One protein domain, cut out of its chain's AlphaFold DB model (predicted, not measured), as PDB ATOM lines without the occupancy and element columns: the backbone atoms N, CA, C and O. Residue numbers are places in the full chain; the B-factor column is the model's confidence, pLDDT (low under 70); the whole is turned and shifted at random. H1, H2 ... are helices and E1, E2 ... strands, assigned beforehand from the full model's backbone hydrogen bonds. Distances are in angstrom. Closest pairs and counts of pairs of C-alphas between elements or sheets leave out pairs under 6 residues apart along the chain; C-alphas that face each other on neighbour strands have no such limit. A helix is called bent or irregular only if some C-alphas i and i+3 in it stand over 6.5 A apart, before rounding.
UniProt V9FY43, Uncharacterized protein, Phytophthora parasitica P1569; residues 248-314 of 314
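What this domain is: This is residues 248 to 314 of the 314 residues of an uncharacterized protein of Phytophthora parasitica P1569 (UniProt V9FY43). A small, sharply bent sheet of three antiparallel strands, E1, E2 and E5, makes the body of this domain; the one helix, H1, meets it only with its first residues, 251 to 254, and the hairpin of E3 and E4 makes a small arm whose residues 297 to 302 stick out. Both long strands, E1 and E2, bend partway along. The printed part has 67 residues, with one named helix and five named strands in the order H1, E1, E2, E3, E4, E5; the class is mixed, helices and strands. The larger sheet has the order E1, E2, E5, and the smaller one is E3, E4, also antiparallel. The whole is loose, with a radius of gyration of the C-alphas of 13.6 A, and it spans 36 by 26 by 21 A.

How they stand to each other: In the larger sheet E2, residues 283 to 292, is the inner strand, between the edge strands E1, residues 267 to 277, and E5, residues 309 to 313. E1 and E2 form a hairpin, antiparallel at 140 degrees, with N 268 and O 289 at 2.8 A and N 276 and O 284 at 2.9 A. E1 bends by 96 degrees at residue 271, and E2 bends by 75 degrees at residue 287. E2 and E5 are antiparallel at 141 degrees, with N 290 and O 311 at 2.8 A. The sheet is strongly twisted, but only just, its C-alphas lying up to 4.5 A off the best plane. Residues 248 to 249 form a short parallel pairing with residues 312 to 313 of E5. H1, residues 251 to 261, is on the sheet but only grazes it, with its residues 251 to 254; the closest C-alphas of H1 and E5 are those of Leu 251 and Glu 313, 6.4 A apart. In H1 every O i to N i+4 pair is within hydrogen-bond range. E3, residues 296 to 298, and E4, residues 301 to 303, form a hairpin, antiparallel at 147 degrees, with N 296 and O 303 at 2.8 A. E3 is apart from E2, and E4 is apart from E5.

Where its parts are: H1 begins at C-alpha 251, (29.744, 21.715, 76.663), and is 15.4 A long. E1 measures 21.6 A, E2 23.5 A and E5 12.5 A from first to last C-alpha; E3 and E4 have three residues each. C-alpha 300, between E3 and E4, is at (9.053, 9.540, 96.730). E5 ends at C-alpha 313, (28.290, 26.616, 80.585).

The domain as a whole: The two C-alphas farthest apart are those of Arg 271 and Ala 300, 39.0 A. The printed part has no cut, and the links between the named elements are tight. The mean pLDDT of the printed part is 82.3, and residues 279 to 280 are under 70.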
ATOM      1  N   LEU A 248      26.721  24.184  87.218       86.56
ATOM      2  CA  LEU A 248      27.679  24.190  86.111       86.56
ATOM      3  C   LEU A 248      27.399  23.001  85.198       86.56
ATOM      4  O   LEU A 248      27.169  21.891  85.683       86.56
ATOM      5  N   ILE A 249      27.474  23.221  83.890       87.19
ATOM      6  CA  ILE A 249      27.346  22.172  82.886       87.19
ATOM      7  C   ILE A 249      28.460  22.302  81.851       87.19
ATOM      8  O   ILE A 249      28.773  23.394  81.390       87.19
ATOM      9  N   SER A 250      29.083  21.178  81.493       87.38
ATOM     10  CA  SER A 250      30.106  21.182  80.444       87.38
ATOM     11  C   SER A 250      29.476  21.192  79.054       87.38
ATOM     12  O   SER A 250      28.443  20.548  78.837       87.38
ATOM     13  N   LEU A 251      30.154  21.796  78.075       85.00
ATOM     14  CA  LEU A 251      29.744  21.715  76.663       85.00
ATOM     15  C   LEU A 251      29.550  20.260  76.186       85.00
ATOM     16  O   LEU A 251      28.662  19.964  75.386       85.00
ATOM     17  N   LYS A 252      30.362  19.319  76.689       87.38
ATOM     18  CA  LYS A 252      30.229  17.888  76.363       87.38
ATOM     19  C   LYS A 252      28.907  17.309  76.875       87.38
ATOM     20  O   LYS A 252      28.260  16.557  76.151       87.38
ATOM     21  N   ALA A 253      28.509  17.664  78.096       87.19
ATOM     22  CA  ALA A 253      27.247  17.223  78.684       87.19
ATOM     23  C   ALA A 253      26.040  17.836  77.959       87.19
ATOM     24  O   ALA A 253      25.093  17.117  77.662       87.19
ATOM     25  N   LEU A 254      26.109  19.118  77.585       85.44
ATOM     26  CA  LEU A 254      25.087  19.781  76.764       85.44
ATOM     27  C   LEU A 254      24.858  19.066  75.429       85.44
ATOM     28  O   LEU A 254      23.721  18.771  75.068       85.44
ATOM     29  N   LYS A 255      25.938  18.720  74.720       85.94
ATOM     30  CA  LYS A 255      25.847  17.968  73.459       85.94
ATOM     31  C   LYS A 255      25.234  16.581  73.653       85.94
ATOM     32  O   LYS A 255      24.423  16.157  72.834       85.94
ATOM     33  N   ALA A 256      25.599  15.885  74.731       87.00
ATOM     34  CA  ALA A 256      25.025  14.583  75.056       87.00
ATOM     35  C   ALA A 256      23.523  14.677  75.381       87.00
ATOM     36  O   ALA A 256      22.755  13.831  74.932       87.00
ATOM     37  N   LEU A 257      23.097  15.724  76.097       83.62
ATOM     38  CA  LEU A 257      21.683  15.989  76.379       83.62
ATOM     39  C   LEU A 257      20.890  16.279  75.103       83.62
ATOM     40  O   LEU A 257      19.809  15.719  74.923       83.62
ATOM     41  N   GLY A 258      21.434  17.094  74.195       83.25
ATOM     42  CA  GLY A 258      20.779  17.371  72.916       83.25
ATOM     43  C   GLY A 258      20.625  16.113  72.056       83.25
ATOM     44  O   GLY A 258      19.556  15.857  71.509       83.25
ATOM     45  N   ALA A 259      21.657  15.264  72.017       84.00
ATOM     46  CA  ALA A 259      21.602  13.983  71.313       84.00
ATOM     47  C   ALA A 259      20.580  13.007  71.929       84.00
ATOM     48  O   ALA A 259      19.882  12.315  71.194       84.00
ATOM     49  N   ALA A 260      20.469  12.962  73.260       82.31
ATOM     50  CA  ALA A 260      19.545  12.068  73.960       82.31
ATOM     51  C   ALA A 260      18.076  12.519  73.870       82.31
ATOM     52  O   ALA A 260      17.177  11.684  73.844       82.31
ATOM     53  N   THR A 261      17.826  13.830  73.830       77.75
ATOM     54  CA  THR A 261      16.465  14.402  73.780       77.75
ATOM     55  C   THR A 261      15.964  14.670  72.362       77.75
ATOM     56  O   THR A 261      14.779  14.946  72.177       77.75
ATOM     57  N   GLY A 262      16.848  14.611  71.358       78.81
ATOM     58  CA  GLY A 262      16.533  14.947  69.968       78.81
ATOM     59  C   GLY A 262      16.180  16.424  69.755       78.81
ATOM     60  O   GLY A 262      15.619  16.776  68.719       78.81
ATOM     61  N   LYS A 263      16.474  17.285  70.738       76.25
ATOM     62  CA  LYS A 263      16.189  18.723  70.729       76.25
ATOM     63  C   LYS A 263      17.472  19.493  71.013       76.25
ATOM     64  O   LYS A 263      18.248  19.116  71.888       76.25
ATOM     65  N   GLU A 264      17.694  20.590  70.297       73.44
ATOM     66  CA  GLU A 264      18.779  21.506  70.644       73.44
ATOM     67  C   GLU A 264      18.441  22.245  71.941       73.44
ATOM     68  O   GLU A 264      17.357  22.810  72.088       73.44
ATOM     69  N   VAL A 265      19.373  22.224  72.896       80.00
ATOM     70  CA  VAL A 265      19.244  22.968  74.151       80.00
ATOM     71  C   VAL A 265      19.645  24.425  73.877       80.00
ATOM     72  O   VAL A 265      20.786  24.655  73.469       80.00
ATOM     73  N   PRO A 266      18.750  25.413  74.069       81.94
ATOM     74  CA  PRO A 266      19.029  26.803  73.719       81.94
ATOM     75  C   PRO A 266      20.060  27.417  74.672       81.94
ATOM     76  O   PRO A 266      19.817  27.543  75.869       81.94
ATOM     77  N   ILE A 267      21.204  27.837  74.126       86.88
ATOM     78  CA  ILE A 267      22.281  28.485  74.883       86.88
ATOM     79  C   ILE A 267      22.147  30.004  74.784       86.88
ATOM     80  O   ILE A 267      22.069  30.563  73.691       86.88
ATOM     81  N   ARG A 268      22.162  30.682  75.934       89.19
ATOM     82  CA  ARG A 268      22.091  32.141  76.053       89.19
ATOM     83  C   ARG A 268      23.461  32.721  76.391       89.19
ATOM     84  O   ARG A 268      24.107  32.282  77.339       89.19
ATOM     85  N   GLU A 269      23.881  33.759  75.673       88.19
ATOM     86  CA  GLU A 269      25.069  34.532  76.049       88.19
ATOM     87  C   GLU A 269      24.795  35.422  77.263       88.19
ATOM     88  O   GLU A 269      23.772  36.111  77.358       88.19
ATOM     89  N   LEU A 270      25.731  35.420  78.206       85.31
ATOM     90  CA  LEU A 270      25.665  36.263  79.386       85.31
ATOM     91  C   LEU A 270      26.175  37.659  79.041       85.31
ATOM     92  O   LEU A 270      27.290  37.830  78.554       85.31
ATOM     93  N   ARG A 271      25.390  38.687  79.385       81.81
ATOM     94  CA  ARG A 271      25.804  40.094  79.216       81.81
ATOM     95  C   ARG A 271      27.096  40.416  79.970       81.81
ATOM     96  O   ARG A 271      27.865  41.269  79.541       81.81
ATOM     97  N   ILE A 272      27.299  39.764  81.113       81.75
ATOM     98  CA  ILE A 272      28.498  39.891  81.936       81.75
ATOM     99  C   ILE A 272      29.004  38.477  82.221       81.75
ATOM    100  O   ILE A 272      28.278  37.704  82.848       81.75
ATOM    101  N   PRO A 273      30.236  38.140  81.807       85.50
ATOM    102  CA  PRO A 273      30.817  36.842  82.099       85.50
ATOM    103  C   PRO A 273      30.904  36.572  83.596       85.50
ATOM    104  O   PRO A 273      31.421  37.395  84.360       85.50
ATOM    105  N   ILE A 274      30.467  35.387  84.009       85.31
ATOM    106  CA  ILE A 274      30.525  34.966  85.405       85.31
ATOM    107  C   ILE A 274      31.836  34.218  85.621       85.31
ATOM    108  O   ILE A 274      32.112  33.202  84.987       85.31
ATOM    109  N   LYS A 275      32.670  34.731  86.526       86.38
ATOM    110  CA  LYS A 275      33.916  34.081  86.944       86.38
ATOM    111  C   LYS A 275      33.725  33.489  88.330       86.38
ATOM    112  O   LYS A 275      33.285  34.185  89.242       86.38
ATOM    113  N   GLY A 276      34.078  32.222  88.490       81.38
ATOM    114  CA  GLY A 276      33.936  31.497  89.747       81.38
ATOM    115  C   GLY A 276      35.068  30.506  89.955       81.38
ATOM    116  O   GLY A 276      35.834  30.206  89.042       81.38
ATOM    117  N   ARG A 277      35.186  29.995  91.178       79.00
ATOM    118  CA  ARG A 277      36.129  28.923  91.502       79.00
ATOM    119  C   ARG A 277      35.365  27.603  91.552       79.00
ATOM    120  O   ARG A 277      34.425  27.474  92.333       79.00
ATOM    121  N   ALA A 278      35.748  26.645  90.714       76.19
ATOM    122  CA  ALA A 278      35.143  25.320  90.687       76.19
ATOM    123  C   ALA A 278      35.552  24.486  91.913       76.19
ATOM    124  O   ALA A 278      36.536  24.778  92.605       76.19
ATOM    125  N   ILE A 279      34.810  23.404  92.162       65.31
ATOM    126  CA  ILE A 279      35.175  22.389  93.156       65.31
ATOM    127  C   ILE A 279      36.506  21.765  92.704       65.31
ATOM    128  O   ILE A 279      36.555  21.104  91.674       65.31
ATOM    129  N   GLY A 280      37.589  22.032  93.440       65.00
ATOM    130  CA  GLY A 280      38.962  21.673  93.046       65.00
ATOM    131  C   GLY A 280      39.905  22.869  92.868       65.00
ATOM    132  O   GLY A 280      41.090  22.676  92.637       65.00
ATOM    133  N   GLY A 281      39.412  24.104  93.009       74.06
ATOM    134  CA  GLY A 281      40.256  25.302  93.090       74.06
ATOM    135  C   GLY A 281      40.548  25.989  91.753       74.06
ATOM    136  O   GLY A 281      41.024  27.122  91.748       74.06
ATOM    137  N   HIS A 282      40.207  25.359  90.630       76.75
ATOM    138  CA  HIS A 282      40.377  25.942  89.301       76.75
ATOM    139  C   HIS A 282      39.423  27.120  89.069       76.75
ATOM    140  O   HIS A 282      38.233  27.051  89.387       76.75
ATOM    141  N   TRP A 283      39.947  28.200  88.490       81.38
ATOM    142  CA  TRP A 283      39.129  29.315  88.026       81.38
ATOM    143  C   TRP A 283      38.404  28.931  86.742       81.38
ATOM    144  O   TRP A 283      39.029  28.503  85.775       81.38
ATOM    145  N   VAL A 284      37.091  29.123  86.743       84.94
ATOM    146  CA  VAL A 284      36.217  28.920  85.590       84.94
ATOM    147  C   VAL A 284      35.554  30.241  85.223       84.94
ATOM    148  O   VAL A 284      35.225  31.060  86.086       84.94
ATOM    149  N   LYS A 285      35.393  30.462  83.922       88.38
ATOM    150  CA  LYS A 285      34.694  31.610  83.352       88.38
ATOM    151  C   LYS A 285      33.584  31.060  82.476       88.38
ATOM    152  O   LYS A 285      33.872  30.321  81.545       88.38
ATOM    153  N   ALA A 286      32.356  31.444  82.783       89.75
ATOM    154  CA  ALA A 286      31.201  31.161  81.960       89.75
ATOM    155  C   ALA A 286      30.787  32.441  81.238       89.75
ATOM    156  O   ALA A 286      30.468  33.454  81.863       89.75
ATOM    157  N   ASP A 287      30.814  32.385  79.912       90.12
ATOM    158  CA  ASP A 287      30.290  33.434  79.033       90.12
ATOM    159  C   ASP A 287      28.854  33.119  78.581       90.12
ATOM    160  O   ASP A 287      28.189  33.949  77.963       90.12
ATOM    161  N   ARG A 288      28.366  31.913  78.892       90.50
ATOM    162  CA  ARG A 288      27.086  31.381  78.428       90.50
ATOM    163  C   ARG A 288      26.349  30.662  79.553       90.50
ATOM    164  O   ARG A 288      26.969  30.142  80.483       90.50
ATOM    165  N   ALA A 289      25.028  30.641  79.458       90.62
ATOM    166  CA  ALA A 289      24.135  29.944  80.369       90.62
ATOM    167  C   ALA A 289      23.043  29.200  79.596       90.62
ATOM    168  O   ALA A 289      22.728  29.529  78.452       90.62
ATOM    169  N   VAL A 290      22.475  28.195  80.241       89.50
ATOM    170  CA  VAL A 290      21.407  27.349  79.724       89.50
ATOM    171  C   VAL A 290      20.356  27.180  80.808       89.50
ATOM    172  O   VAL A 290      20.701  26.940  81.962       89.50
ATOM    173  N   ASP A 291      19.087  27.243  80.425       87.62
ATOM    174  CA  ASP A 291      17.965  26.938  81.307       87.62
ATOM    175  C   ASP A 291      17.512  25.497  81.041       87.62
ATOM    176  O   ASP A 291      17.147  25.153  79.915       87.62
ATOM    177  N   LEU A 292      17.603  24.627  82.055       84.69
ATOM    178  CA  LEU A 292      17.261  23.206  81.939       84.69
ATOM    179  C   LEU A 292      15.987  22.869  82.704       84.69
ATOM    180  O   LEU A 292      15.943  22.976  83.930       84.69
ATOM    181  N   ASP A 293      15.002  22.341  81.988       82.69
ATOM    182  CA  ASP A 293      13.868  21.637  82.578       82.69
ATOM    183  C   ASP A 293      14.290  20.197  82.885       82.69
ATOM    184  O   ASP A 293      14.494  19.385  81.980       82.69
ATOM    185  N   ILE A 294      14.490  19.885  84.167       78.06
ATOM    186  CA  ILE A 294      14.975  18.569  84.602       78.06
ATOM    187  C   ILE A 294      13.917  17.821  85.406       78.06
ATOM    188  O   ILE A 294      13.158  18.418  86.155       78.06
ATOM    189  N   GLN A 295      13.934  16.495  85.326       81.56
ATOM    190  CA  GLN A 295      13.200  15.619  86.237       81.56
ATOM    191  C   GLN A 295      14.162  15.052  87.284       81.56
ATOM    192  O   GLN A 295      15.228  14.531  86.948       81.56
ATOM    193  N   LEU A 296      13.796  15.145  88.560       76.75
ATOM    194  CA  LEU A 296      14.568  14.613  89.678       76.75
ATOM    195  C   LEU A 296      13.937  13.307  90.167       76.75
ATOM    196  O   LEU A 296      12.813  13.300  90.657       76.75
ATOM    197  N   GLY A 297      14.665  12.197  90.065       76.06
ATOM    198  CA  GLY A 297      14.257  10.934  90.682       76.06
ATOM    199  C   GLY A 297      14.515  10.967  92.187       76.06
ATOM    200  O   GLY A 297      15.671  10.975  92.609       76.06
ATOM    201  N   THR A 298      13.457  10.991  92.996       74.38
ATOM    202  CA  THR A 298      13.544  10.937  94.463       74.38
ATOM    203  C   THR A 298      12.961   9.624  94.989       74.38
ATOM    204  O   THR A 298      12.237   8.932  94.275       74.38
ATOM    205  N   ALA A 299      13.231   9.278  96.254       73.44
ATOM    206  CA  ALA A 299      12.640   8.097  96.897       73.44
ATOM    207  C   ALA A 299      11.094   8.134  96.935       73.44
ATOM    208  O   ALA A 299      10.461   7.090  97.047       73.44
ATOM    209  N   ALA A 300      10.497   9.324  96.800       74.62
ATOM    210  CA  ALA A 300       9.053   9.540  96.730       74.62
ATOM    211  C   ALA A 300       8.495   9.552  95.289       74.62
ATOM    212  O   ALA A 300       7.306   9.793  95.098       74.62
ATOM    213  N   GLY A 301       9.335   9.311  94.277       76.88
ATOM    214  CA  GLY A 301       8.970   9.367  92.862       76.88
ATOM    215  C   GLY A 301       9.673  10.488  92.094       76.88
ATOM    216  O   GLY A 301      10.566  11.173  92.606       76.88
ATOM    217  N   VAL A 302       9.292  10.640  90.826       83.38
ATOM    218  CA  VAL A 302       9.845  11.664  89.930       83.38
ATOM    219  C   VAL A 302       9.236  13.023  90.271       83.38
ATOM    220  O   VAL A 302       8.018  13.157  90.348       83.38
ATOM    221  N   VAL A 303      10.091  14.026  90.466       80.81
ATOM    222  CA  VAL A 303       9.706  15.404  90.787       80.81
ATOM    223  C   VAL A 303      10.175  16.336  89.676       80.81
ATOM    224  O   VAL A 303      11.352  16.338  89.313       80.81
ATOM    225  N   GLU A 304       9.262  17.161  89.172       79.69
ATOM    226  CA  GLU A 304       9.550  18.240  88.228       79.69
ATOM    227  C   GLU A 304       9.631  19.579  88.977       79.69
ATOM    228  O   GLU A 304       8.661  19.990  89.620       79.69
ATOM    229  N   PRO A 305      10.777  20.280  88.940       75.88
ATOM    230  CA  PRO A 305      10.887  21.638  89.440       75.88
ATOM    231  C   PRO A 305       9.916  22.563  88.700       75.88
ATOM    232  O   PRO A 305       9.812  22.531  87.481       75.88
ATOM    233  N   GLN A 306       9.252  23.452  89.440       73.81
ATOM    234  CA  GLN A 306       8.254  24.376  88.884       73.81
ATOM    235  C   GLN A 306       8.830  25.376  87.858       73.81
ATOM    236  O   GLN A 306       8.077  26.023  87.135       73.81
ATOM    237  N   GLN A 307      10.151  25.572  87.835       76.75
ATOM    238  CA  GLN A 307      10.839  26.472  86.908       76.75
ATOM    239  C   GLN A 307      12.143  25.833  86.414       76.75
ATOM    240  O   GLN A 307      12.753  25.081  87.187       76.75
ATOM    241  N   PRO A 308      12.599  26.191  85.198       79.38
ATOM    242  CA  PRO A 308      13.874  25.741  84.661       79.38
ATOM    243  C   PRO A 308      15.032  26.094  85.595       79.38
ATOM    244  O   PRO A 308      15.013  27.129  86.272       79.38
ATOM    245  N   ILE A 309      16.065  25.256  85.609       83.06
ATOM    246  CA  ILE A 309      17.291  25.539  86.349       83.06
ATOM    247  C   ILE A 309      18.345  26.144  85.444       83.06
ATOM    248  O   ILE A 309      18.858  25.494  84.532       83.06
ATOM    249  N   GLU A 310      18.728  27.368  85.789       86.06
ATOM    250  CA  GLU A 310      19.821  28.075  85.144       86.06
ATOM    251  C   GLU A 310      21.175  27.435  85.499       86.06
ATOM    252  O   GLU A 310      21.596  27.354  86.660       86.06
ATOM    253  N   CYS A 311      21.870  26.972  84.466       87.56
ATOM    254  CA  CYS A 311      23.191  26.369  84.518       87.56
ATOM    255  C   CYS A 311      24.177  27.206  83.705       87.56
ATOM    256  O   CYS A 311      23.907  27.573  82.565       87.56
ATOM    257  N   LEU A 312      25.357  27.461  84.259       89.75
ATOM    258  CA  LEU A 312      26.443  28.112  83.539       89.75
ATOM    259  C   LEU A 312      27.212  27.093  82.710       89.75
ATOM    260  O   LEU A 312      27.595  26.033  83.214       89.75
ATOM    261  N   GLU A 313      27.469  27.436  81.456       88.38
ATOM    262  CA  GLU A 313      28.290  26.616  80.585       88.38
ATOM    263  C   GLU A 313      29.777  26.885  80.838       88.38
ATOM    264  O   GLU A 313      30.231  28.034  80.787       88.38
ATOM    265  N   ILE A 314      30.519  25.805  81.087       86.06
ATOM    266  CA  ILE A 314      31.973  25.795  81.295       86.06
ATOM    267  C   ILE A 314      32.696  24.827  80.356       86.06
ATOM    268  O   ILE A 314      32.085  23.838  79.878       86.06
TER     269      ILE A 314